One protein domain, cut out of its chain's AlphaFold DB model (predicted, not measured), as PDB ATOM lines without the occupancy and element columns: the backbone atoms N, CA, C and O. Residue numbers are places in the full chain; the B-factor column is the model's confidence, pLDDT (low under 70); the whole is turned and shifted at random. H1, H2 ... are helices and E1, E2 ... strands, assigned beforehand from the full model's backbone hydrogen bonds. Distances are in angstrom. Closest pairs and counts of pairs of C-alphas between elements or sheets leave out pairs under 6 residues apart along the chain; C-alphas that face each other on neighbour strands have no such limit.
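What this domain is: This is residues 2 to 142 of the 338 residues of the protein "Hypothetical protein" of Meloidogyne enterolobii (UniProt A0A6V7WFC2). A small, twisted sheet of four strands has H2 packed over one face, while the long helix H5 runs past the sheet as a rod and crosses the end of H2. H1 lies beyond one end of the sheet, H3 lies beyond E1, the short H4 makes a corner at the start of H5, and after H6 residues 134 to 142 fold back beside H5 on its side away from the sheet. The printed part has 141 residues, with six named helices and four named strands in the order E1 E2 H1 H2 E3 H3 E4 H4 H5 H6; the sheet has the order E1 E4 E2 E3 and is mixed. The class is mixed, helices and strands, and the whole is compact, with a radius of gyration of the C-alphas of 16.0 A and spans of 46 by 41 by 25 A.

How they stand to each other: E1, residues 2 to 4, is an edge strand and the parallel neighbour of E4, residues 74 to 76; N 4 and O 75 are 2.9 A apart, within hydrogen-bond range. E4 is antiparallel to E2, residues 11 to 15, at 162 degrees, with N 13 and O 76 at 2.8 A. E2 is parallel to the other edge strand, E3, residues 41 to 44, with N 43 and O 12 at 2.8 A. From edge to edge the strands' lines turn by 66 degrees. Between E2 and E3 come H1, residues 18 to 23, and H2, residues 25 to 35; this is a strand-helix-strand unit, two parallel neighbour strands with helices between, and its crossover is right-handed. H1 is not on the sheet; it is close to H2 but not clearly touching, with the C-alphas of Tyr 21 and Ile 28 closest at 6.8 A. H2 is on the sheet at a height over the sheet of 10.3 A, over E3 and only just over E2, on which 3 of its C-alphas fall; it runs along the strands, at 7 degrees to E3 on the local plane. H3, residues 60 to 66, is not on the sheet; its closest C-alpha to E1 is that of Tyr 60, 7.0 A from that of Glu 2. H4, residues 95 to 98, and H5, residues 100 to 125, touch only at the corner, with the C-alphas of Ile 96 and Phe 103 closest at 5.1 A. H5 only grazes the sheet, with residues 109 to 117. With residues 116 to 124 alone it touches H2, closest at the C-alphas of Ser 34 and Ala 120, 4.9 A, at a steep tilt of 45 degrees, opposite ways. H5 and H6, residues 130 to 133, only just touch, with 3 pairs of C-alphas within 8 A, the closest Leu 122 and Ile 133 at 6.1 A. Every O i to N i+4 pair is within hydrogen-bond range in H1, H2 and H5, and 2 of 3 are in H3; H4 and H6 are too short for such a pair.

Where its parts are: E1 begins at C-alpha 2, (-24.305, 7.052, 17.573). E2 is 13.3 A long from first to last C-alpha, H2 15.1 A, E3 10.1 A and H3 10.4 A. H5 is 37.0 A long, from C-alpha 100 at (-46.501, 15.368, 31.589) to C-alpha 125 at (-24.237, 12.551, 2.147). H6 ends at C-alpha 133, (-30.968, 19.491, 2.643).

The domain as a whole: The two C-alphas farthest apart are those of Ile 91 and Lys 131, at 45.8 A. The printed part has no cut. The links from E3 to H3, with 15 residues, and from E4 to H4, with 18, are long. The mean pLDDT of the printed part is 89.9, and residues 51 to 53 are under 70.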
ATOM      1  N   GLU A   2     -23.434   7.821  16.676       95.62
ATOM      2  CA  GLU A   2     -24.305   7.052  17.573       95.62
ATOM      3  C   GLU A   2     -24.997   8.016  18.539       95.62
ATOM      4  O   GLU A   2     -24.390   9.002  18.946       95.62
ATOM      5  N   LEU A   3     -26.265   7.772  18.873       95.38
ATOM      6  CA  LEU A   3     -27.004   8.579  19.845       95.38
ATOM      7  C   LEU A   3     -27.091   7.822  21.167       95.38
ATOM      8  O   LEU A   3     -27.404   6.633  21.171       95.38
ATOM      9  N   GLN A   4     -26.879   8.516  22.283       92.94
ATOM     10  CA  GLN A   4     -26.892   7.897  23.605       92.94
ATOM     11  C   GLN A   4     -27.555   8.791  24.653       92.94
ATOM     12  O   GLN A   4     -27.191   9.954  24.802       92.94
ATOM     13  N   GLN A   5     -28.495   8.217  25.414       89.75
ATOM     14  CA  GLN A   5     -29.181   8.867  26.543       89.75
ATOM     15  C   GLN A   5     -29.636  10.299  26.219       89.75
ATOM     16  O   GLN A   5     -29.262  11.257  26.897       89.75
ATOM     17  N   ILE A   6     -30.422  10.448  25.149       90.19
ATOM     18  CA  ILE A   6     -31.048  11.724  24.802       90.19
ATOM     19  C   ILE A   6     -32.127  12.009  25.847       90.19
ATOM     20  O   ILE A   6     -33.224  11.464  25.779       90.19
ATOM     21  N   GLY A   7     -31.765  12.789  26.861       82.62
ATOM     22  CA  GLY A   7     -32.612  13.095  28.008       82.62
ATOM     23  C   GLY A   7     -33.302  14.451  27.886       82.62
ATOM     24  O   GLY A   7     -33.372  15.062  26.821       82.62
ATOM     25  N   THR A   8     -33.777  14.954  29.021       83.12
ATOM     26  CA  THR A   8     -34.448  16.259  29.138       83.12
ATOM     27  C   THR A   8     -33.484  17.432  29.334       83.12
ATOM     28  O   THR A   8     -33.922  18.580  29.365       83.12
ATOM     29  N   ASN A   9     -32.174  17.177  29.437       81.75
ATOM     30  CA  ASN A   9     -31.168  18.232  29.571       81.75
ATOM     31  C   ASN A   9     -31.169  19.154  28.335       81.75
ATOM     32  O   ASN A   9     -31.305  18.686  27.204       81.75
ATOM     33  N   GLN A  10     -30.999  20.459  28.563       81.94
ATOM     34  CA  GLN A  10     -30.994  21.524  27.560       81.94
ATOM     35  C   GLN A  10     -29.735  21.545  26.682       81.94
ATOM     36  O   GLN A  10     -29.807  21.992  25.532       81.94
ATOM     37  N   GLN A  11     -28.627  20.982  27.160       91.38
ATOM     38  CA  GLN A  11     -27.367  20.918  26.423       91.38
ATOM     39  C   GLN A  11     -27.130  19.524  25.825       91.38
ATOM     40  O   GLN A  11     -27.480  18.500  26.422       91.38
ATOM     41  N   PHE A  12     -26.553  19.485  24.625       94.25
ATOM     42  CA  PHE A  12     -26.058  18.268  23.991       94.25
ATOM     43  C   PHE A  12     -24.538  18.264  23.932       94.25
ATOM     44  O   PHE A  12     -23.909  19.313  23.822       94.25
ATOM     45  N   PHE A  13     -23.969  17.066  23.919       93.88
ATOM     46  CA  PHE A  13     -22.532  16.853  23.924       93.88
ATOM     47  C   PHE A  13     -22.128  15.887  22.823       93.88
ATOM     48  O   PHE A  13     -22.804  14.881  22.576       93.88
ATOM     49  N   ILE A  14     -21.006  16.190  22.182       94.56
ATOM     50  CA  ILE A  14     -20.359  15.331  21.197       94.56
ATOM     51  C   ILE A  14     -19.072  14.774  21.795       94.56
ATOM     52  O   ILE A  14     -18.188  15.537  22.176       94.56
ATOM     53  N   HIS A  15     -18.977  13.448  21.799       94.19
ATOM     54  CA  HIS A  15     -17.851  12.667  22.308       94.19
ATOM     55  C   HIS A  15     -17.179  11.912  21.169       94.19
ATOM     56  O   HIS A  15     -17.861  11.325  20.328       94.19
ATOM     57  N   THR A  16     -15.855  11.873  21.139       93.38
ATOM     58  CA  THR A  16     -15.108  11.119  20.126       93.38
ATOM     59  C   THR A  16     -13.861  10.489  20.736       93.38
ATOM     60  O   THR A  16     -13.385  10.896  21.799       93.38
ATOM     61  N   ASP A  17     -13.348   9.460  20.072       92.69
ATOM     62  CA  ASP A  17     -12.086   8.852  20.465       92.69
ATOM     63  C   ASP A  17     -10.914   9.771  20.098       92.69
ATOM     64  O   ASP A  17     -10.911  10.423  19.050       92.69
ATOM     65  N   LYS A  18      -9.918   9.832  20.982       91.31
ATOM     66  CA  LYS A  18      -8.765  10.721  20.841       91.31
ATOM     67  C   LYS A  18      -7.909  10.387  19.621       91.31
ATOM     68  O   LYS A  18      -7.520  11.299  18.896       91.31
ATOM     69  N   GLU A  19      -7.604   9.110  19.402       90.12
ATOM     70  CA  GLU A  19      -6.753   8.677  18.289       90.12
ATOM     71  C   GLU A  19      -7.478   8.909  16.962       90.12
ATOM     72  O   GLU A  19      -6.932   9.548  16.060       90.12
ATOM     73  N   VAL A  20      -8.758   8.524  16.896       92.50
ATOM     74  CA  VAL A  20      -9.607   8.752  15.715       92.50
ATOM     75  C   VAL A  20      -9.688  10.243  15.372       92.50
ATOM     76  O   VAL A  20      -9.629  10.614  14.196       92.50
ATOM     77  N   TYR A  21      -9.837  11.106  16.384       92.75
ATOM     78  CA  TYR A  21      -9.930  12.550  16.184       92.75
ATOM     79  C   TYR A  21      -8.670  13.135  15.555       92.75
ATOM     80  O   TYR A  21      -8.780  13.962  14.652       92.75
ATOM     81  N   PHE A  22      -7.485  12.699  15.981       90.38
ATOM     82  CA  PHE A  22      -6.238  13.186  15.396       90.38
ATOM     83  C   PHE A  22      -6.081  12.782  13.933       90.38
ATOM     84  O   PHE A  22      -5.693  13.612  13.112       90.38
ATOM     85  N   GLU A  23      -6.421  11.540  13.594       92.38
ATOM     86  CA  GLU A  23      -6.299  11.046  12.222       92.38
ATOM     87  C   GLU A  23      -7.351  11.647  11.279       92.38
ATOM     88  O   GLU A  23      -7.073  11.883  10.105       92.38
ATOM     89  N   ASN A  24      -8.551  11.942  11.791       93.06
ATOM     90  CA  ASN A  24      -9.706  12.350  10.985       93.06
ATOM     91  C   ASN A  24     -10.251  13.744  11.342       93.06
ATOM     92  O   ASN A  24     -11.434  14.030  11.114       93.06
ATOM     93  N   LYS A  25      -9.398  14.628  11.875       92.44
ATOM     94  CA  LYS A  25      -9.781  15.931  12.451       92.44
ATOM     95  C   LYS A  25     -10.707  16.739  11.545       92.44
ATOM     96  O   LYS A  25     -11.794  17.124  11.958       92.44
ATOM     97  N   THR A  26     -10.330  16.929  10.280       92.75
ATOM     98  CA  THR A  26     -11.107  17.730   9.317       92.75
ATOM     99  C   THR A  26     -12.516  17.179   9.085       92.75
ATOM    100  O   THR A  26     -13.482  17.942   9.009       92.75
ATOM    101  N   MET A  27     -12.649  15.855   8.977       91.06
ATOM    102  CA  MET A  27     -13.942  15.210   8.756       91.06
ATOM    103  C   MET A  27     -14.819  15.299  10.006       91.06
ATOM    104  O   MET A  27     -15.997  15.642   9.905       91.06
ATOM    105  N   ILE A  28     -14.247  15.059  11.186       92.56
ATOM    106  CA  ILE A  28     -14.977  15.135  12.454       92.56
ATOM    107  C   ILE A  28     -15.397  16.576  12.759       92.56
ATOM    108  O   ILE A  28     -16.565  16.802  13.067       92.56
ATOM    109  N   ASP A  29     -14.517  17.559  12.569       93.25
ATOM    110  CA  ASP A  29     -14.841  18.982  12.733       93.25
ATOM    111  C   ASP A  29     -15.972  19.415  11.786       93.25
ATOM    112  O   ASP A  29     -16.862  20.179  12.173       93.25
ATOM    113  N   THR A  30     -15.990  18.887  10.555       91.81
ATOM    114  CA  THR A  30     -17.084  19.129   9.602       91.81
ATOM    115  C   THR A  30     -18.402  18.565  10.126       91.81
ATOM    116  O   THR A  30     -19.404  19.278  10.145       91.81
ATOM    117  N   LEU A  31     -18.409  17.325  10.621       90.81
ATOM    118  CA  LEU A  31     -19.612  16.708  11.179       90.81
ATOM    119  C   LEU A  31     -20.102  17.409  12.458       90.81
ATOM    120  O   LEU A  31     -21.309  17.595  12.638       90.81
ATOM    121  N   ILE A  32     -19.184  17.844  13.326       92.62
ATOM    122  CA  ILE A  32     -19.492  18.646  14.520       92.62
ATOM    123  C   ILE A  32     -20.148  19.959  14.099       92.62
ATOM    124  O   ILE A  32     -21.188  20.337  14.640       92.62
ATOM    125  N   LYS A  33     -19.583  20.646  13.101       92.69
ATOM    126  CA  LYS A  33     -20.154  21.883  12.561       92.69
ATOM    127  C   LYS A  33     -21.553  21.650  11.992       92.69
ATOM    128  O   LYS A  33     -22.449  22.438  12.279       92.69
ATOM    129  N   SER A  34     -21.766  20.563  11.254       91.19
ATOM    130  CA  SER A  34     -23.089  20.185  10.741       91.19
ATOM    131  C   SER A  34     -24.077  19.803  11.848       91.19
ATOM    132  O   SER A  34     -25.284  19.877  11.639       91.19
ATOM    133  N   SER A  35     -23.605  19.433  13.036       91.56
ATOM    134  CA  SER A  35     -24.472  19.127  14.180       91.56
ATOM    135  C   SER A  35     -24.935  20.385  14.932       91.56
ATOM    136  O   SER A  35     -25.919  20.342  15.668       91.56
ATOM    137  N   LYS A  36     -24.270  21.530  14.727       91.19
ATOM    138  CA  LYS A  36     -24.637  22.819  15.331       91.19
ATOM    139  C   LYS A  36     -25.732  23.501  14.510       91.19
ATOM    140  O   LYS A  36     -25.453  24.233  13.563       91.19
ATOM    141  N   ILE A  37     -26.988  23.255  14.878       89.88
ATOM    142  CA  ILE A  37     -28.161  23.892  14.262       89.88
ATOM    143  C   ILE A  37     -28.728  25.008  15.147       89.88
ATOM    144  O   ILE A  37     -28.520  25.029  16.358       89.88
ATOM    145  N   SER A  38     -29.480  25.928  14.540       87.00
ATOM    146  CA  SER A  38     -30.161  26.998  15.279       87.00
ATOM    147  C   SER A  38     -31.124  26.425  16.326       87.00
ATOM    148  O   SER A  38     -31.894  25.511  16.025       87.00
ATOM    149  N   GLY A  39     -31.083  26.968  17.545       85.38
ATOM    150  CA  GLY A  39     -31.922  26.536  18.667       85.38
ATOM    151  C   GLY A  39     -31.403  25.321  19.445       85.38
ATOM    152  O   GLY A  39     -32.053  24.914  20.404       85.38
ATOM    153  N   ALA A  40     -30.248  24.755  19.074       89.62
ATOM    154  CA  ALA A  40     -29.593  23.689  19.827       89.62
ATOM    155  C   ALA A  40     -28.259  24.155  20.415       89.62
ATOM    156  O   ALA A  40     -27.392  24.654  19.697       89.62
ATOM    157  N   GLU A  41     -28.071  23.924  21.711       92.44
ATOM    158  CA  GLU A  41     -26.775  24.080  22.358       92.44
ATOM    159  C   GLU A  41     -26.015  22.752  22.279       92.44
ATOM    160  O   GLU A  41     -26.419  21.758  22.888       92.44
ATOM    161  N   VAL A  42     -24.955  22.724  21.467       94.19
ATOM    162  CA  VAL A  42     -24.135  21.532  21.227       94.19
ATOM    163  C   VAL A  42     -22.682  21.844  21.561       94.19
ATOM    164  O   VAL A  42     -22.014  22.604  20.847       94.19
ATOM    165  N   GLU A  43     -22.194  21.229  22.629       93.25
ATOM    166  CA  GLU A  43     -20.814  21.318  23.086       93.25
ATOM    167  C   GLU A  43     -19.991  20.143  22.552       93.25
ATOM    168  O   GLU A  43     -20.443  18.998  22.508       93.25
ATOM    169  N   PHE A  44     -18.769  20.432  22.111       93.00
ATOM    170  CA  PHE A  44     -17.813  19.401  21.728       93.00
ATOM    171  C   PHE A  44     -16.841  19.177  22.878       93.00
ATOM    172  O   PHE A  44     -16.141  20.101  23.291       93.00
ATOM    173  N   ILE A  45     -16.798  17.940  23.356       91.62
ATOM    174  CA  ILE A  45     -15.911  17.501  24.421       91.62
ATOM    175  C   ILE A  45     -14.548  17.216  23.787       91.62
ATOM    176  O   ILE A  45     -14.368  16.197  23.119       91.62
ATOM    177  N   ASN A  46     -13.606  18.156  23.928       89.12
ATOM    178  CA  ASN A  46     -12.302  18.055  23.275       89.12
ATOM    179  C   ASN A  46     -11.494  16.880  23.870       89.12
ATOM    180  O   ASN A  46     -11.066  16.961  25.024       89.12
ATOM    181  N   PRO A  47     -11.218  15.811  23.097       88.56
ATOM    182  CA  PRO A  47     -10.487  14.651  23.601       88.56
ATOM    183  C   PRO A  47      -9.017  14.963  23.937       88.56
ATOM    184  O   PRO A  47      -8.355  14.176  24.612       88.56
ATOM    185  N   GLU A  48      -8.481  16.097  23.475       85.19
ATOM    186  CA  GLU A  48      -7.107  16.522  23.752       85.19
ATOM    187  C   GLU A  48      -6.919  16.978  25.206       85.19
ATOM    188  O   GLU A  48      -5.844  16.784  25.774       85.19
ATOM    189  N   THR A  49      -7.957  17.564  25.810       84.75
ATOM    190  CA  THR A  49      -7.887  18.200  27.136       84.75
ATOM    191  C   THR A  49      -8.297  17.280  28.281       84.75
ATOM    192  O   THR A  49      -8.153  17.652  29.442       84.75
ATOM    193  N   ILE A  50      -8.805  16.089  27.972       80.94
ATOM    194  CA  ILE A  50      -9.449  15.203  28.945       80.94
ATOM    195  C   ILE A  50      -8.504  14.076  29.341       80.94
ATOM    196  O   ILE A  50      -7.870  13.438  28.499       80.94
ATOM    197  N   SER A  51      -8.415  13.836  30.650       63.75
ATOM    198  CA  SER A  51      -7.502  12.842  31.224       63.75
ATOM    199  C   SER A  51      -8.025  11.404  31.121       63.75
ATOM    200  O   SER A  51      -7.219  10.486  30.984       63.75
ATOM    201  N   TYR A  52      -9.350  11.202  31.120       61.06
ATOM    202  CA  TYR A  52      -9.992   9.887  31.016       61.06
ATOM    203  C   TYR A  52     -11.339   9.960  30.283       61.06
ATOM    204  O   TYR A  52     -12.138  10.851  30.541       61.06
ATOM    205  N   GLY A  53     -11.631   8.968  29.434       60.09
ATOM    206  CA  GLY A  53     -13.001   8.707  28.973       60.09
ATOM    207  C   GLY A  53     -13.575   9.707  27.966       60.09
ATOM    208  O   GLY A  53     -14.742  10.066  28.087       60.09
ATOM    209  N   SER A  54     -12.806  10.116  26.948       78.12
ATOM    210  CA  SER A  54     -13.327  10.992  25.880       78.12
ATOM    211  C   SER A  54     -14.472  10.364  25.074       78.12
ATOM    212  O   SER A  54     -15.227  11.082  24.424       78.12
ATOM    213  N   LEU A  55     -14.597   9.031  25.113       90.12
ATOM    214  CA  LEU A  55     -15.665   8.281  24.469       90.12
ATOM    215  C   LEU A  55     -16.437   7.427  25.493       90.12
ATOM    216  O   LEU A  55     -15.864   6.479  26.041       90.12
ATOM    217  N   PRO A  56     -17.734   7.697  25.735       91.81
ATOM    218  CA  PRO A  56     -18.537   6.905  26.660       91.81
ATOM    219  C   PRO A  56     -18.752   5.466  26.153       91.81
ATOM    220  O   PRO A  56     -18.611   5.203  24.950       91.81
ATOM    221  N   PRO A  57     -19.129   4.523  27.042       91.69
ATOM    222  CA  PRO A  57     -19.526   3.172  26.647       91.69
ATOM    223  C   PRO A  57     -20.621   3.212  25.578       91.69
ATOM    224  O   PRO A  57     -21.709   3.726  25.823       91.69
ATOM    225  N   SER A  58     -20.319   2.695  24.391       94.25
ATOM    226  CA  SER A  58     -21.138   2.830  23.184       94.25
ATOM    227  C   SER A  58     -20.804   1.722  22.186       94.25
ATOM    228  O   SER A  58     -19.736   1.105  22.259       94.25
ATOM    229  N   SER A  59     -21.707   1.471  21.242       95.00
ATOM    230  CA  SER A  59     -21.514   0.487  20.168       95.00
ATOM    231  C   SER A  59     -20.336   0.856  19.267       95.00
ATOM    232  O   SER A  59     -19.693  -0.019  18.689       95.00
ATOM    233  N   TYR A  60     -20.012   2.145  19.191       95.19
ATOM    234  CA  TYR A  60     -18.876   2.670  18.456       95.19
ATOM    235  C   TYR A  60     -17.539   2.074  18.921       95.19
ATOM    236  O   TYR A  60     -16.704   1.762  18.075       95.19
ATOM    237  N   HIS A  61     -17.369   1.769  20.215       93.38
ATOM    238  CA  HIS A  61     -16.187   1.039  20.704       93.38
ATOM    239  C   HIS A  61     -16.001  -0.315  20.011       93.38
ATOM    240  O   HIS A  61     -14.872  -0.723  19.752       93.38
ATOM    241  N   SER A  62     -17.086  -1.017  19.675       92.12
ATOM    242  CA  SER A  62     -17.001  -2.298  18.965       92.12
ATOM    243  C   SER A  62     -16.463  -2.137  17.543       92.12
ATOM    244  O   SER A  62     -15.740  -3.010  17.077       92.12
ATOM    245  N   LEU A  63     -16.769  -1.019  16.876       93.56
ATOM    246  CA  LEU A  63     -16.214  -0.697  15.558       93.56
ATOM    247  C   LEU A  63     -14.729  -0.324  15.664       93.56
ATOM    248  O   LEU A  63     -13.920  -0.784  14.864       93.56
ATOM    249  N   LEU A  64     -14.369   0.453  16.688       93.31
ATOM    250  CA  LEU A  64     -12.992   0.903  16.914       93.31
ATOM    251  C   LEU A  64     -12.035  -0.220  17.328       93.31
ATOM    252  O   LEU A  64     -10.838  -0.125  17.067       93.31
ATOM    253  N   LYS A  65     -12.550  -1.298  17.935       90.75
ATOM    254  CA  LYS A  65     -11.770  -2.521  18.193       90.75
ATOM    255  C   LYS A  65     -11.268  -3.175  16.905       90.75
ATOM    256  O   LYS A  65     -10.187  -3.751  16.923       90.75
ATOM    257  N   GLU A  66     -12.050  -3.097  15.830       90.12
ATOM    258  CA  GLU A  66     -11.690  -3.663  14.527       90.12
ATOM    259  C   GLU A  66     -10.857  -2.678  13.701       90.12
ATOM    260  O   GLU A  66      -9.853  -3.049  13.100       90.12
ATOM    261  N   SER A  67     -11.253  -1.402  13.677       91.25
ATOM    262  CA  SER A  67     -10.541  -0.367  12.931       91.25
ATOM    263  C   SER A  67     -10.597   0.978  13.641       91.25
ATOM    264  O   SER A  67     -11.658   1.586  13.789       91.25
ATOM    265  N   LYS A  68      -9.416   1.480  14.008       88.19
ATOM    266  CA  LYS A  68      -9.226   2.792  14.642       88.19
ATOM    267  C   LYS A  68      -9.352   3.972  13.675       88.19
ATOM    268  O   LYS A  68      -9.334   5.116  14.104       88.19
ATOM    269  N   ASN A  69      -9.548   3.710  12.386       89.62
ATOM    270  CA  ASN A  69      -9.579   4.757  11.365       89.62
ATOM    271  C   ASN A  69     -11.011   5.151  10.984       89.62
ATOM    272  O   ASN A  69     -11.204   5.887  10.020       89.62
ATOM    273  N   ILE A  70     -12.028   4.632  11.680       92.69
ATOM    274  CA  ILE A  70     -13.431   4.915  11.374       92.69
ATOM    275  C   ILE A  70     -13.804   6.259  12.011       92.69
ATOM    276  O   ILE A  70     -13.916   6.314  13.230       92.69
ATOM    277  N   PRO A  71     -14.044   7.335  11.239       92.31
ATOM    278  CA  PRO A  71     -14.450   8.618  11.795       92.31
ATOM    279  C   PRO A  71     -15.875   8.555  12.348       92.31
ATOM    280  O   PRO A  71     -16.821   8.109  11.690       92.31
ATOM    281  N   GLY A  72     -16.059   9.072  13.556       92.62
ATOM    282  CA  GLY A  72     -17.341   9.011  14.232       92.62
ATOM    283  C   GLY A  72     -17.331   9.693  15.589       92.62
ATOM    284  O   GLY A  72     -16.295  10.066  16.138       92.62
ATOM    285  N   PHE A  73     -18.532   9.875  16.120       94.12
ATOM    286  CA  PHE A  73     -18.758  10.455  17.430       94.12
ATOM    287  C   PHE A  73     -20.060   9.925  18.030       94.12
ATOM    288  O   PHE A  73     -20.963   9.481  17.303       94.12
ATOM    289  N   VAL A  74     -20.145  10.009  19.353       95.50
ATOM    290  CA  VAL A  74     -21.349   9.760  20.139       95.50
ATOM    291  C   VAL A  74     -21.984  11.101  20.485       95.50
ATOM    292  O   VAL A  74     -21.335  11.992  21.030       95.50
ATOM    293  N   PHE A  75     -23.257  11.245  20.146       95.44
ATOM    294  CA  PHE A  75     -24.088  12.396  20.461       95.44
ATOM    295  C   PHE A  75     -24.954  12.079  21.681       95.44
ATOM    296  O   PHE A  75     -25.659  11.068  21.696       95.44
ATOM    297  N   SER A  76     -24.904  12.921  22.709       93.94
ATOM    298  CA  SER A  76     -25.525  12.619  24.001       93.94
ATOM    299  C   SER A  76     -26.057  13.848  24.736       93.94
ATOM    300  O   SER A  76     -25.851  14.982  24.305       93.94
ATOM    301  N   SER A  77     -26.729  13.626  25.870       92.44
ATOM    302  CA  SER A  77     -27.175  14.680  26.795       92.44
ATOM    303  C   SER A  77     -26.355  14.739  28.090       92.44
ATOM    304  O   SER A  77     -26.852  15.236  29.101       92.44
ATOM    305  N   PHE A  78     -25.127  14.218  28.097       90.88
ATOM    306  CA  PHE A  78     -24.209  14.277  29.237       90.88
ATOM    307  C   PHE A  78     -22.796  14.660  28.787       90.88
ATOM    308  O   PHE A  78     -22.361  14.261  27.710       90.88
ATOM    309  N   GLY A  79     -22.107  15.460  29.602       88.06
ATOM    310  CA  GLY A  79     -20.749  15.932  29.334       88.06
ATOM    311  C   GLY A  79     -19.688  14.982  29.885       88.06
ATOM    312  O   GLY A  79     -19.843  13.761  29.846       88.06
ATOM    313  N   GLU A  80     -18.600  15.540  30.406       83.81
ATOM    314  CA  GLU A  80     -17.476  14.764  30.933       83.81
ATOM    315  C   GLU A  80     -17.809  14.056  32.263       83.81
ATOM    316  O   GLU A  80     -18.453  14.609  33.156       83.81
ATOM    317  N   GLY A  81     -17.332  12.817  32.408       76.56
ATOM    318  CA  GLY A  81     -17.159  12.142  33.699       76.56
ATOM    319  C   GLY A  81     -18.416  11.611  34.397       76.56
ATOM    320  O   GLY A  81     -18.279  10.803  35.317       76.56
ATOM    321  N   LYS A  82     -19.635  12.004  33.994       81.19
ATOM    322  CA  LYS A  82     -20.864  11.519  34.644       81.19
ATOM    323  C   LYS A  82     -22.104  11.577  33.749       81.19
ATOM    324  O   LYS A  82     -22.367  12.579  33.091       81.19
ATOM    325  N   TYR A  83     -22.927  10.528  33.808       87.31
ATOM    326  CA  TYR A  83     -24.286  10.565  33.267       87.31
ATOM    327  C   TYR A  83     -25.184  11.490  34.092       87.31
ATOM    328  O   TYR A  83     -25.200  11.443  35.321       87.31
ATOM    329  N   ASN A  84     -25.994  12.291  33.404       83.12
ATOM    330  CA  ASN A  84     -26.967  13.170  34.057       83.12
ATOM    331  C   ASN A  84     -28.170  12.409  34.632       83.12
ATOM    332  O   ASN A  84     -28.924  12.963  35.427       83.12
ATOM    333  N   PHE A  85     -28.355  11.154  34.229       81.06
ATOM    334  CA  PHE A  85     -29.499  10.345  34.610       81.06
ATOM    335  C   PHE A  85     -29.179   9.419  35.790       81.06
ATOM    336  O   PHE A  85     -28.239   8.628  35.732       81.06
ATOM    337  N   SER A  86     -29.978   9.508  36.856       82.81
ATOM    338  CA  SER A  86     -29.729   8.803  38.124       82.81
ATOM    339  C   SER A  86     -30.196   7.343  38.142       82.81
ATOM    340  O   SER A  86     -29.711   6.568  38.962       82.81
ATOM    341  N   TYR A  87     -31.123   6.959  37.259       86.44
ATOM    342  CA  TYR A  87     -31.788   5.647  37.284       86.44
ATOM    343  C   TYR A  87     -31.496   4.802  36.041       86.44
ATOM    344  O   TYR A  87     -32.336   4.012  35.622       86.44
ATOM    345  N   LEU A  88     -30.320   4.972  35.430       86.50
ATOM    346  CA  LEU A  88     -29.964   4.297  34.179       86.50
ATOM    347  C   LEU A  88     -30.176   2.777  34.272       86.50
ATOM    348  O   LEU A  88     -29.604   2.132  35.150       86.50
ATOM    349  N   ASN A  89     -30.966   2.218  33.348       86.19
ATOM    350  CA  ASN A  89     -31.311   0.789  33.280       86.19
ATOM    351  C   ASN A  89     -31.946   0.226  34.570       86.19
ATOM    352  O   ASN A  89     -31.840  -0.969  34.850       86.19
ATOM    353  N   SER A  90     -32.588   1.076  35.373       87.81
ATOM    354  CA  SER A  90     -33.299   0.683  36.590       87.81
ATOM    355  C   SER A  90     -34.805   0.597  36.352       87.81
ATOM    356  O   SER A  90     -35.350   1.244  35.461       87.81
ATOM    357  N   ILE A  91     -35.515  -0.122  37.223       85.75
ATOM    358  CA  ILE A  91     -36.988  -0.137  37.258       85.75
ATOM    359  C   ILE A  91     -37.596   1.257  37.497       85.75
ATOM    360  O   ILE A  91     -38.775   1.475  37.226       85.75
ATOM    361  N   PHE A  92     -36.793   2.198  38.002       87.62
ATOM    362  CA  PHE A  92     -37.176   3.592  38.219       87.62
ATOM    363  C   PHE A  92     -36.961   4.488  36.990       87.62
ATOM    364  O   PHE A  92     -37.282   5.675  37.049       87.62
ATOM    365  N   ASP A  93     -36.486   3.941  35.865       86.50
ATOM    366  CA  ASP A  93     -36.374   4.639  34.575       86.50
ATOM    367  C   ASP A  93     -37.747   4.810  33.892       86.50
ATOM    368  O   ASP A  93     -38.028   4.330  32.794       86.50
ATOM    369  N   ILE A  94     -38.673   5.430  34.625       85.62
ATOM    370  CA  ILE A  94     -40.075   5.615  34.240       85.62
ATOM    371  C   ILE A  94     -40.599   7.007  34.606       85.62
ATOM    372  O   ILE A  94     -41.784   7.274  34.436       85.62
ATOM    373  N   GLU A  95     -39.749   7.909  35.104       83.94
ATOM    374  CA  GLU A  95     -40.161   9.235  35.590       83.94
ATOM    375  C   GLU A  95     -40.924  10.039  34.524       83.94
ATOM    376  O   GLU A  95     -41.943  10.667  34.812       83.94
ATOM    377  N   ILE A  96     -40.493   9.919  33.266       86.69
ATOM    378  CA  ILE A  96     -41.126  10.546  32.100       86.69
ATOM    379  C   ILE A  96     -42.602  10.119  31.939       86.69
ATOM    380  O   ILE A  96     -43.409  10.917  31.472       86.69
ATOM    381  N   ARG A  97     -42.994   8.908  32.370       85.81
ATOM    382  CA  ARG A  97     -44.393   8.421  32.302       85.81
ATOM    383  C   ARG A  97     -45.326   9.176  33.234       85.81
ATOM    384  O   ARG A  97     -46.491   9.383  32.911       85.81
ATOM    385  N   ASN A  98     -44.811   9.558  34.396       85.75
ATOM    386  CA  ASN A  98     -45.620  10.077  35.494       85.75
ATOM    387  C   ASN A  98     -45.652  11.611  35.526       85.75
ATOM    388  O   ASN A  98     -46.365  12.191  36.342       85.75
ATOM    389  N   ASN A  99     -44.892  12.275  34.649       90.06
ATOM    390  CA  ASN A  99     -44.772  13.725  34.612       90.06
ATOM    391  C   ASN A  99     -44.954  14.264  33.185       90.06
ATOM    392  O   ASN A  99     -44.034  14.253  32.370       90.06
ATOM    393  N   THR A 100     -46.141  14.808  32.902       90.56
ATOM    394  CA  THR A 100     -46.501  15.368  31.589       90.56
ATOM    395  C   THR A 100     -45.580  16.504  31.143       90.56
ATOM    396  O   THR A 100     -45.270  16.617  29.958       90.56
ATOM    397  N   GLN A 101     -45.127  17.357  32.067       92.06
ATOM    398  CA  GLN A 101     -44.214  18.452  31.729       92.06
ATOM    399  C   GLN A 101     -42.855  17.902  31.293       92.06
ATOM    400  O   GLN A 101     -42.326  18.319  30.263       92.06
ATOM    401  N   LEU A 102     -42.325  16.936  32.046       91.62
ATOM    402  CA  LEU A 102     -41.068  16.263  31.729       91.62
ATOM    403  C   LEU A 102     -41.164  15.493  30.404       91.62
ATOM    404  O   LEU A 102     -40.233  15.531  29.603       91.62
ATOM    405  N   PHE A 103     -42.305  14.853  30.137       92.62
ATOM    406  CA  PHE A 103     -42.579  14.192  28.862       92.62
ATOM    407  C   PHE A 103     -42.563  15.164  27.684       92.62
ATOM    408  O   PHE A 103     -41.876  14.907  26.701       92.62
ATOM    409  N   ASN A 104     -43.256  16.300  27.780       93.31
ATOM    410  CA  ASN A 104     -43.251  17.293  26.703       93.31
ATOM    411  C   ASN A 104     -41.837  17.829  26.440       93.31
ATOM    412  O   ASN A 104     -41.413  17.886  25.289       93.31
ATOM    413  N   GLN A 105     -41.076  18.120  27.501       93.19
ATOM    414  CA  GLN A 105     -39.665  18.493  27.372       93.19
ATOM    415  C   GLN A 105     -38.865  17.396  26.666       93.19
ATOM    416  O   GLN A 105     -38.117  17.682  25.738       93.19
ATOM    417  N   PHE A 106     -39.043  16.135  27.057       92.38
ATOM    418  CA  PHE A 106     -38.391  15.005  26.405       92.38
ATOM    419  C   PHE A 106     -38.732  14.925  24.908       92.38
ATOM    420  O   PHE A 106     -37.817  14.778  24.100       92.38
ATOM    421  N   ILE A 107     -40.001  15.100  24.516       94.94
ATOM    422  CA  ILE A 107     -40.422  15.121  23.103       94.94
ATOM    423  C   ILE A 107     -39.727  16.238  22.319       94.94
ATOM    424  O   ILE A 107     -39.206  15.992  21.225       94.94
ATOM    425  N   ASP A 108     -39.662  17.445  22.877       93.56
ATOM    426  CA  ASP A 108     -38.963  18.567  22.246       93.56
ATOM    427  C   ASP A 108     -37.474  18.238  22.050       93.56
ATOM    428  O   ASP A 108     -36.902  18.482  20.980       93.56
ATOM    429  N   ARG A 109     -36.848  17.610  23.055       92.56
ATOM    430  CA  ARG A 109     -35.432  17.219  23.020       92.56
ATOM    431  C   ARG A 109     -35.139  16.109  22.016       92.56
ATOM    432  O   ARG A 109     -34.197  16.264  21.237       92.56
ATOM    433  N   ILE A 110     -35.926  15.033  21.965       93.88
ATOM    434  CA  ILE A 110     -35.724  13.973  20.961       93.88
ATOM    435  C   ILE A 110     -35.977  14.492  19.544       93.88
ATOM    436  O   ILE A 110     -35.267  14.113  18.613       93.88
ATOM    437  N   THR A 111     -36.933  15.410  19.375       95.31
ATOM    438  CA  THR A 111     -37.227  16.034  18.080       95.31
ATOM    439  C   THR A 111     -36.059  16.905  17.632       95.31
ATOM    440  O   THR A 111     -35.645  16.854  16.471       95.31
ATOM    441  N   LEU A 112     -35.468  17.670  18.553       94.56
ATOM    442  CA  LEU A 112     -34.273  18.461  18.280       94.56
ATOM    443  C   LEU A 112     -33.061  17.571  17.957       94.56
ATOM    444  O   LEU A 112     -32.362  17.833  16.979       94.56
ATOM    445  N   ALA A 113     -32.855  16.481  18.700       95.12
ATOM    446  CA  ALA A 113     -31.811  15.496  18.418       95.12
ATOM    447  C   ALA A 113     -31.993  14.832  17.040       95.12
ATOM    448  O   ALA A 113     -31.016  14.642  16.311       95.12
ATOM    449  N   ALA A 114     -33.235  14.541  16.639       95.00
ATOM    450  CA  ALA A 114     -33.554  14.025  15.311       95.00
ATOM    451  C   ALA A 114     -33.234  15.048  14.208       95.00
ATOM    452  O   ALA A 114     -32.650  14.680  13.189       95.00
ATOM    453  N   LYS A 115     -33.537  16.338  14.420       94.62
ATOM    454  CA  LYS A 115     -33.166  17.426  13.494       94.62
ATOM    455  C   LYS A 115     -31.649  17.554  13.343       94.62
ATOM    456  O   LYS A 115     -31.167  17.653  12.217       94.62
ATOM    457  N   ILE A 116     -30.904  17.514  14.451       94.38
ATOM    458  CA  ILE A 116     -29.430  17.538  14.457       94.38
ATOM    459  C   ILE A 116     -28.881  16.348  13.675       94.38
ATOM    460  O   ILE A 116     -28.065  16.517  12.772       94.38
ATOM    461  N   THR A 117     -29.380  15.153  13.986       94.62
ATOM    462  CA  THR A 117     -28.965  13.893  13.363       94.62
ATOM    463  C   THR A 117     -29.211  13.895  11.862       94.62
ATOM    464  O   THR A 117     -28.312  13.576  11.084       94.62
ATOM    465  N   LEU A 118     -30.412  14.304  11.451       93.94
ATOM    466  CA  LEU A 118     -30.777  14.431  10.048       93.94
ATOM    467  C   LEU A 118     -29.875  15.450   9.346       93.94
ATOM    468  O   LEU A 118     -29.334  15.152   8.287       93.94
ATOM    469  N   ASN A 119     -29.658  16.625   9.942       92.81
ATOM    470  CA  ASN A 119     -28.803  17.646   9.346       92.81
ATOM    471  C   ASN A 119     -27.358  17.151   9.195       92.81
ATOM    472  O   ASN A 119     -26.783  17.292   8.119       92.81
ATOM    473  N   ALA A 120     -26.778  16.525  10.220       93.00
ATOM    474  CA  ALA A 120     -25.432  15.959  10.153       93.00
ATOM    475  C   ALA A 120     -25.314  14.887   9.053       93.00
ATOM    476  O   ALA A 120     -24.390  14.938   8.240       93.00
ATOM    477  N   ALA A 121     -26.281  13.968   8.971       93.00
ATOM    478  CA  ALA A 121     -26.305  12.917   7.956       93.00
ATOM    479  C   ALA A 121     -26.455  13.472   6.530       93.00
ATOM    480  O   ALA A 121     -25.719  13.071   5.633       93.00
ATOM    481  N   LEU A 122     -27.371  14.420   6.308       93.50
ATOM    482  CA  LEU A 122     -27.586  15.007   4.984       93.50
ATOM    483  C   LEU A 122     -26.396  15.857   4.531       93.50
ATOM    484  O   LEU A 122     -26.026  15.800   3.364       93.50
ATOM    485  N   ASN A 123     -25.773  16.616   5.435       90.75
ATOM    486  CA  ASN A 123     -24.565  17.377   5.108       90.75
ATOM    487  C   ASN A 123     -23.412  16.453   4.704       90.75
ATOM    488  O   ASN A 123     -22.690  16.772   3.761       90.75
ATOM    489  N   TYR A 124     -23.279  15.302   5.370       89.94
ATOM    490  CA  TYR A 124     -22.301  14.283   5.003       89.94
ATOM    491  C   TYR A 124     -22.598  13.656   3.632       89.94
ATOM    492  O   TYR A 124     -21.715  13.598   2.781       89.94
ATOM    493  N   LEU A 125     -23.844  13.234   3.387       91.69
ATOM    494  CA  LEU A 125     -24.237  12.551   2.147       91.69
ATOM    495  C   LEU A 125     -24.256  13.471   0.920       91.69
ATOM    496  O   LEU A 125     -23.913  13.040  -0.177       91.69
ATOM    497  N   PHE A 126     -24.669  14.728   1.096       91.81
ATOM    498  CA  PHE A 126     -24.875  15.688   0.007       91.81
ATOM    499  C   PHE A 126     -23.843  16.818  -0.005       91.81
ATOM    500  O   PHE A 126     -24.075  17.844  -0.638       91.81
ATOM    501  N   LEU A 127     -22.715  16.657   0.697       87.75
ATOM    502  CA  LEU A 127     -21.589  17.600   0.697       87.75
ATOM    503  C   LEU A 127     -22.012  19.060   0.961       87.75
ATOM    504  O   LEU A 127     -21.555  19.990   0.296       87.75
ATOM    505  N   ASN A 128     -22.893  19.262   1.943       82.00
ATOM    506  CA  ASN A 128     -23.496  20.554   2.300       82.00
ATOM    507  C   ASN A 128     -24.365  21.222   1.203       82.00
ATOM    508  O   ASN A 128     -24.539  22.446   1.224       82.00
ATOM    509  N   ASP A 129     -24.958  20.469   0.266       89.38
ATOM    510  CA  ASP A 129     -25.924  21.033  -0.687       89.38
ATOM    511  C   ASP A 129     -27.211  21.493   0.021       89.38
ATOM    512  O   ASP A 129     -28.167  20.745   0.253       89.38
ATOM    513  N   THR A 130     -27.249  22.789   0.326       86.50
ATOM    514  CA  THR A 130     -28.365  23.428   1.028       86.50
ATOM    515  C   THR A 130     -29.703  23.335   0.294       86.50
ATOM    516  O   THR A 130     -30.744  23.439   0.946       86.50
ATOM    517  N   LYS A 131     -29.722  23.147  -1.036       90.00
ATOM    518  CA  LYS A 131     -30.976  23.009  -1.794       90.00
ATOM    519  C   LYS A 131     -31.620  21.657  -1.532       90.00
ATOM    520  O   LYS A 131     -32.834  21.606  -1.356       90.00
ATOM    521  N   ILE A 132     -30.814  20.597  -1.482       89.12
ATOM    522  CA  ILE A 132     -31.274  19.235  -1.189       89.12
ATOM    523  C   ILE A 132     -31.639  19.124   0.292       89.12
ATOM    524  O   ILE A 132     -32.739  18.690   0.621       89.12
ATOM    525  N   ILE A 133     -30.770  19.601   1.188       88.31
ATOM    526  CA  ILE A 133     -30.968  19.491   2.643       88.31
ATOM    527  C   ILE A 133     -32.301  20.113   3.086       88.31
ATOM    528  O   ILE A 133     -33.021  19.519   3.883       88.31
ATOM    529  N   LYS A 134     -32.682  21.270   2.524       89.00
ATOM    530  CA  LYS A 134     -33.941  21.967   2.862       89.00
ATOM    531  C   LYS A 134     -35.216  21.199   2.492       89.00
ATOM    532  O   LYS A 134     -36.292  21.575   2.963       89.00
ATOM    533  N   GLN A 135     -35.124  20.171   1.648       92.62
ATOM    534  CA  GLN A 135     -36.274  19.348   1.256       92.62
ATOM    535  C   GLN A 135     -36.669  18.355   2.351       92.62
ATOM    536  O   GLN A 135     -37.828  17.953   2.426       92.62
ATOM    537  N   PHE A 136     -35.730  17.989   3.223       92.56
ATOM    538  CA  PHE A 136     -35.968  17.043   4.301       92.56
ATOM    539  C   PHE A 136     -36.416  17.775   5.562       92.56
ATOM    540  O   PHE A 136     -35.809  18.757   5.991       92.56
ATOM    541  N   LYS A 137     -37.491  17.281   6.175       92.69
ATOM    542  CA  LYS A 137     -38.041  17.816   7.421       92.69
ATOM    543  C   LYS A 137     -38.391  16.667   8.352       92.69
ATOM    544  O   LYS A 137     -38.829  15.614   7.900       92.69
ATOM    545  N   ILE A 138     -38.203  16.894   9.647       93.94
ATOM    546  CA  ILE A 138     -38.690  15.982  10.677       93.94
ATOM    547  C   ILE A 138     -40.202  16.159  10.803       93.94
ATOM    548  O   ILE A 138     -40.684  17.283  10.938       93.94
ATOM    549  N   ASP A 139     -40.931  15.048  10.767       95.00
ATOM    550  CA  ASP A 139     -42.339  15.013  11.149       95.00
ATOM    551  C   ASP A 139     -42.436  14.995  12.682       95.00
ATOM    552  O   ASP A 139     -42.254  13.966  13.336       95.00
ATOM    553  N   GLU A 140     -42.678  16.171  13.259       95.56
ATOM    554  CA  GLU A 140     -42.756  16.361  14.709       95.56
ATOM    555  C   GLU A 140     -43.969  15.649  15.323       95.56
ATOM    556  O   GLU A 140     -43.892  15.144  16.443       95.56
ATOM    557  N   ASN A 141     -45.072  15.526  14.574       95.62
ATOM    558  CA  ASN A 141     -46.252  14.790  15.031       95.62
ATOM    559  C   ASN A 141     -45.958  13.293  15.101       95.62
ATOM    560  O   ASN A 141     -46.375  12.617  16.047       95.62
ATOM    561  N   TYR A 142     -45.215  12.771  14.124       94.44
ATOM    562  CA  TYR A 142     -44.770  11.385  14.151       94.44
ATOM    563  C   TYR A 142     -43.789  11.129  15.301       94.44
ATOM    564  O   TYR A 142     -43.972  10.163  16.041       94.44
TER     565      TYR A 142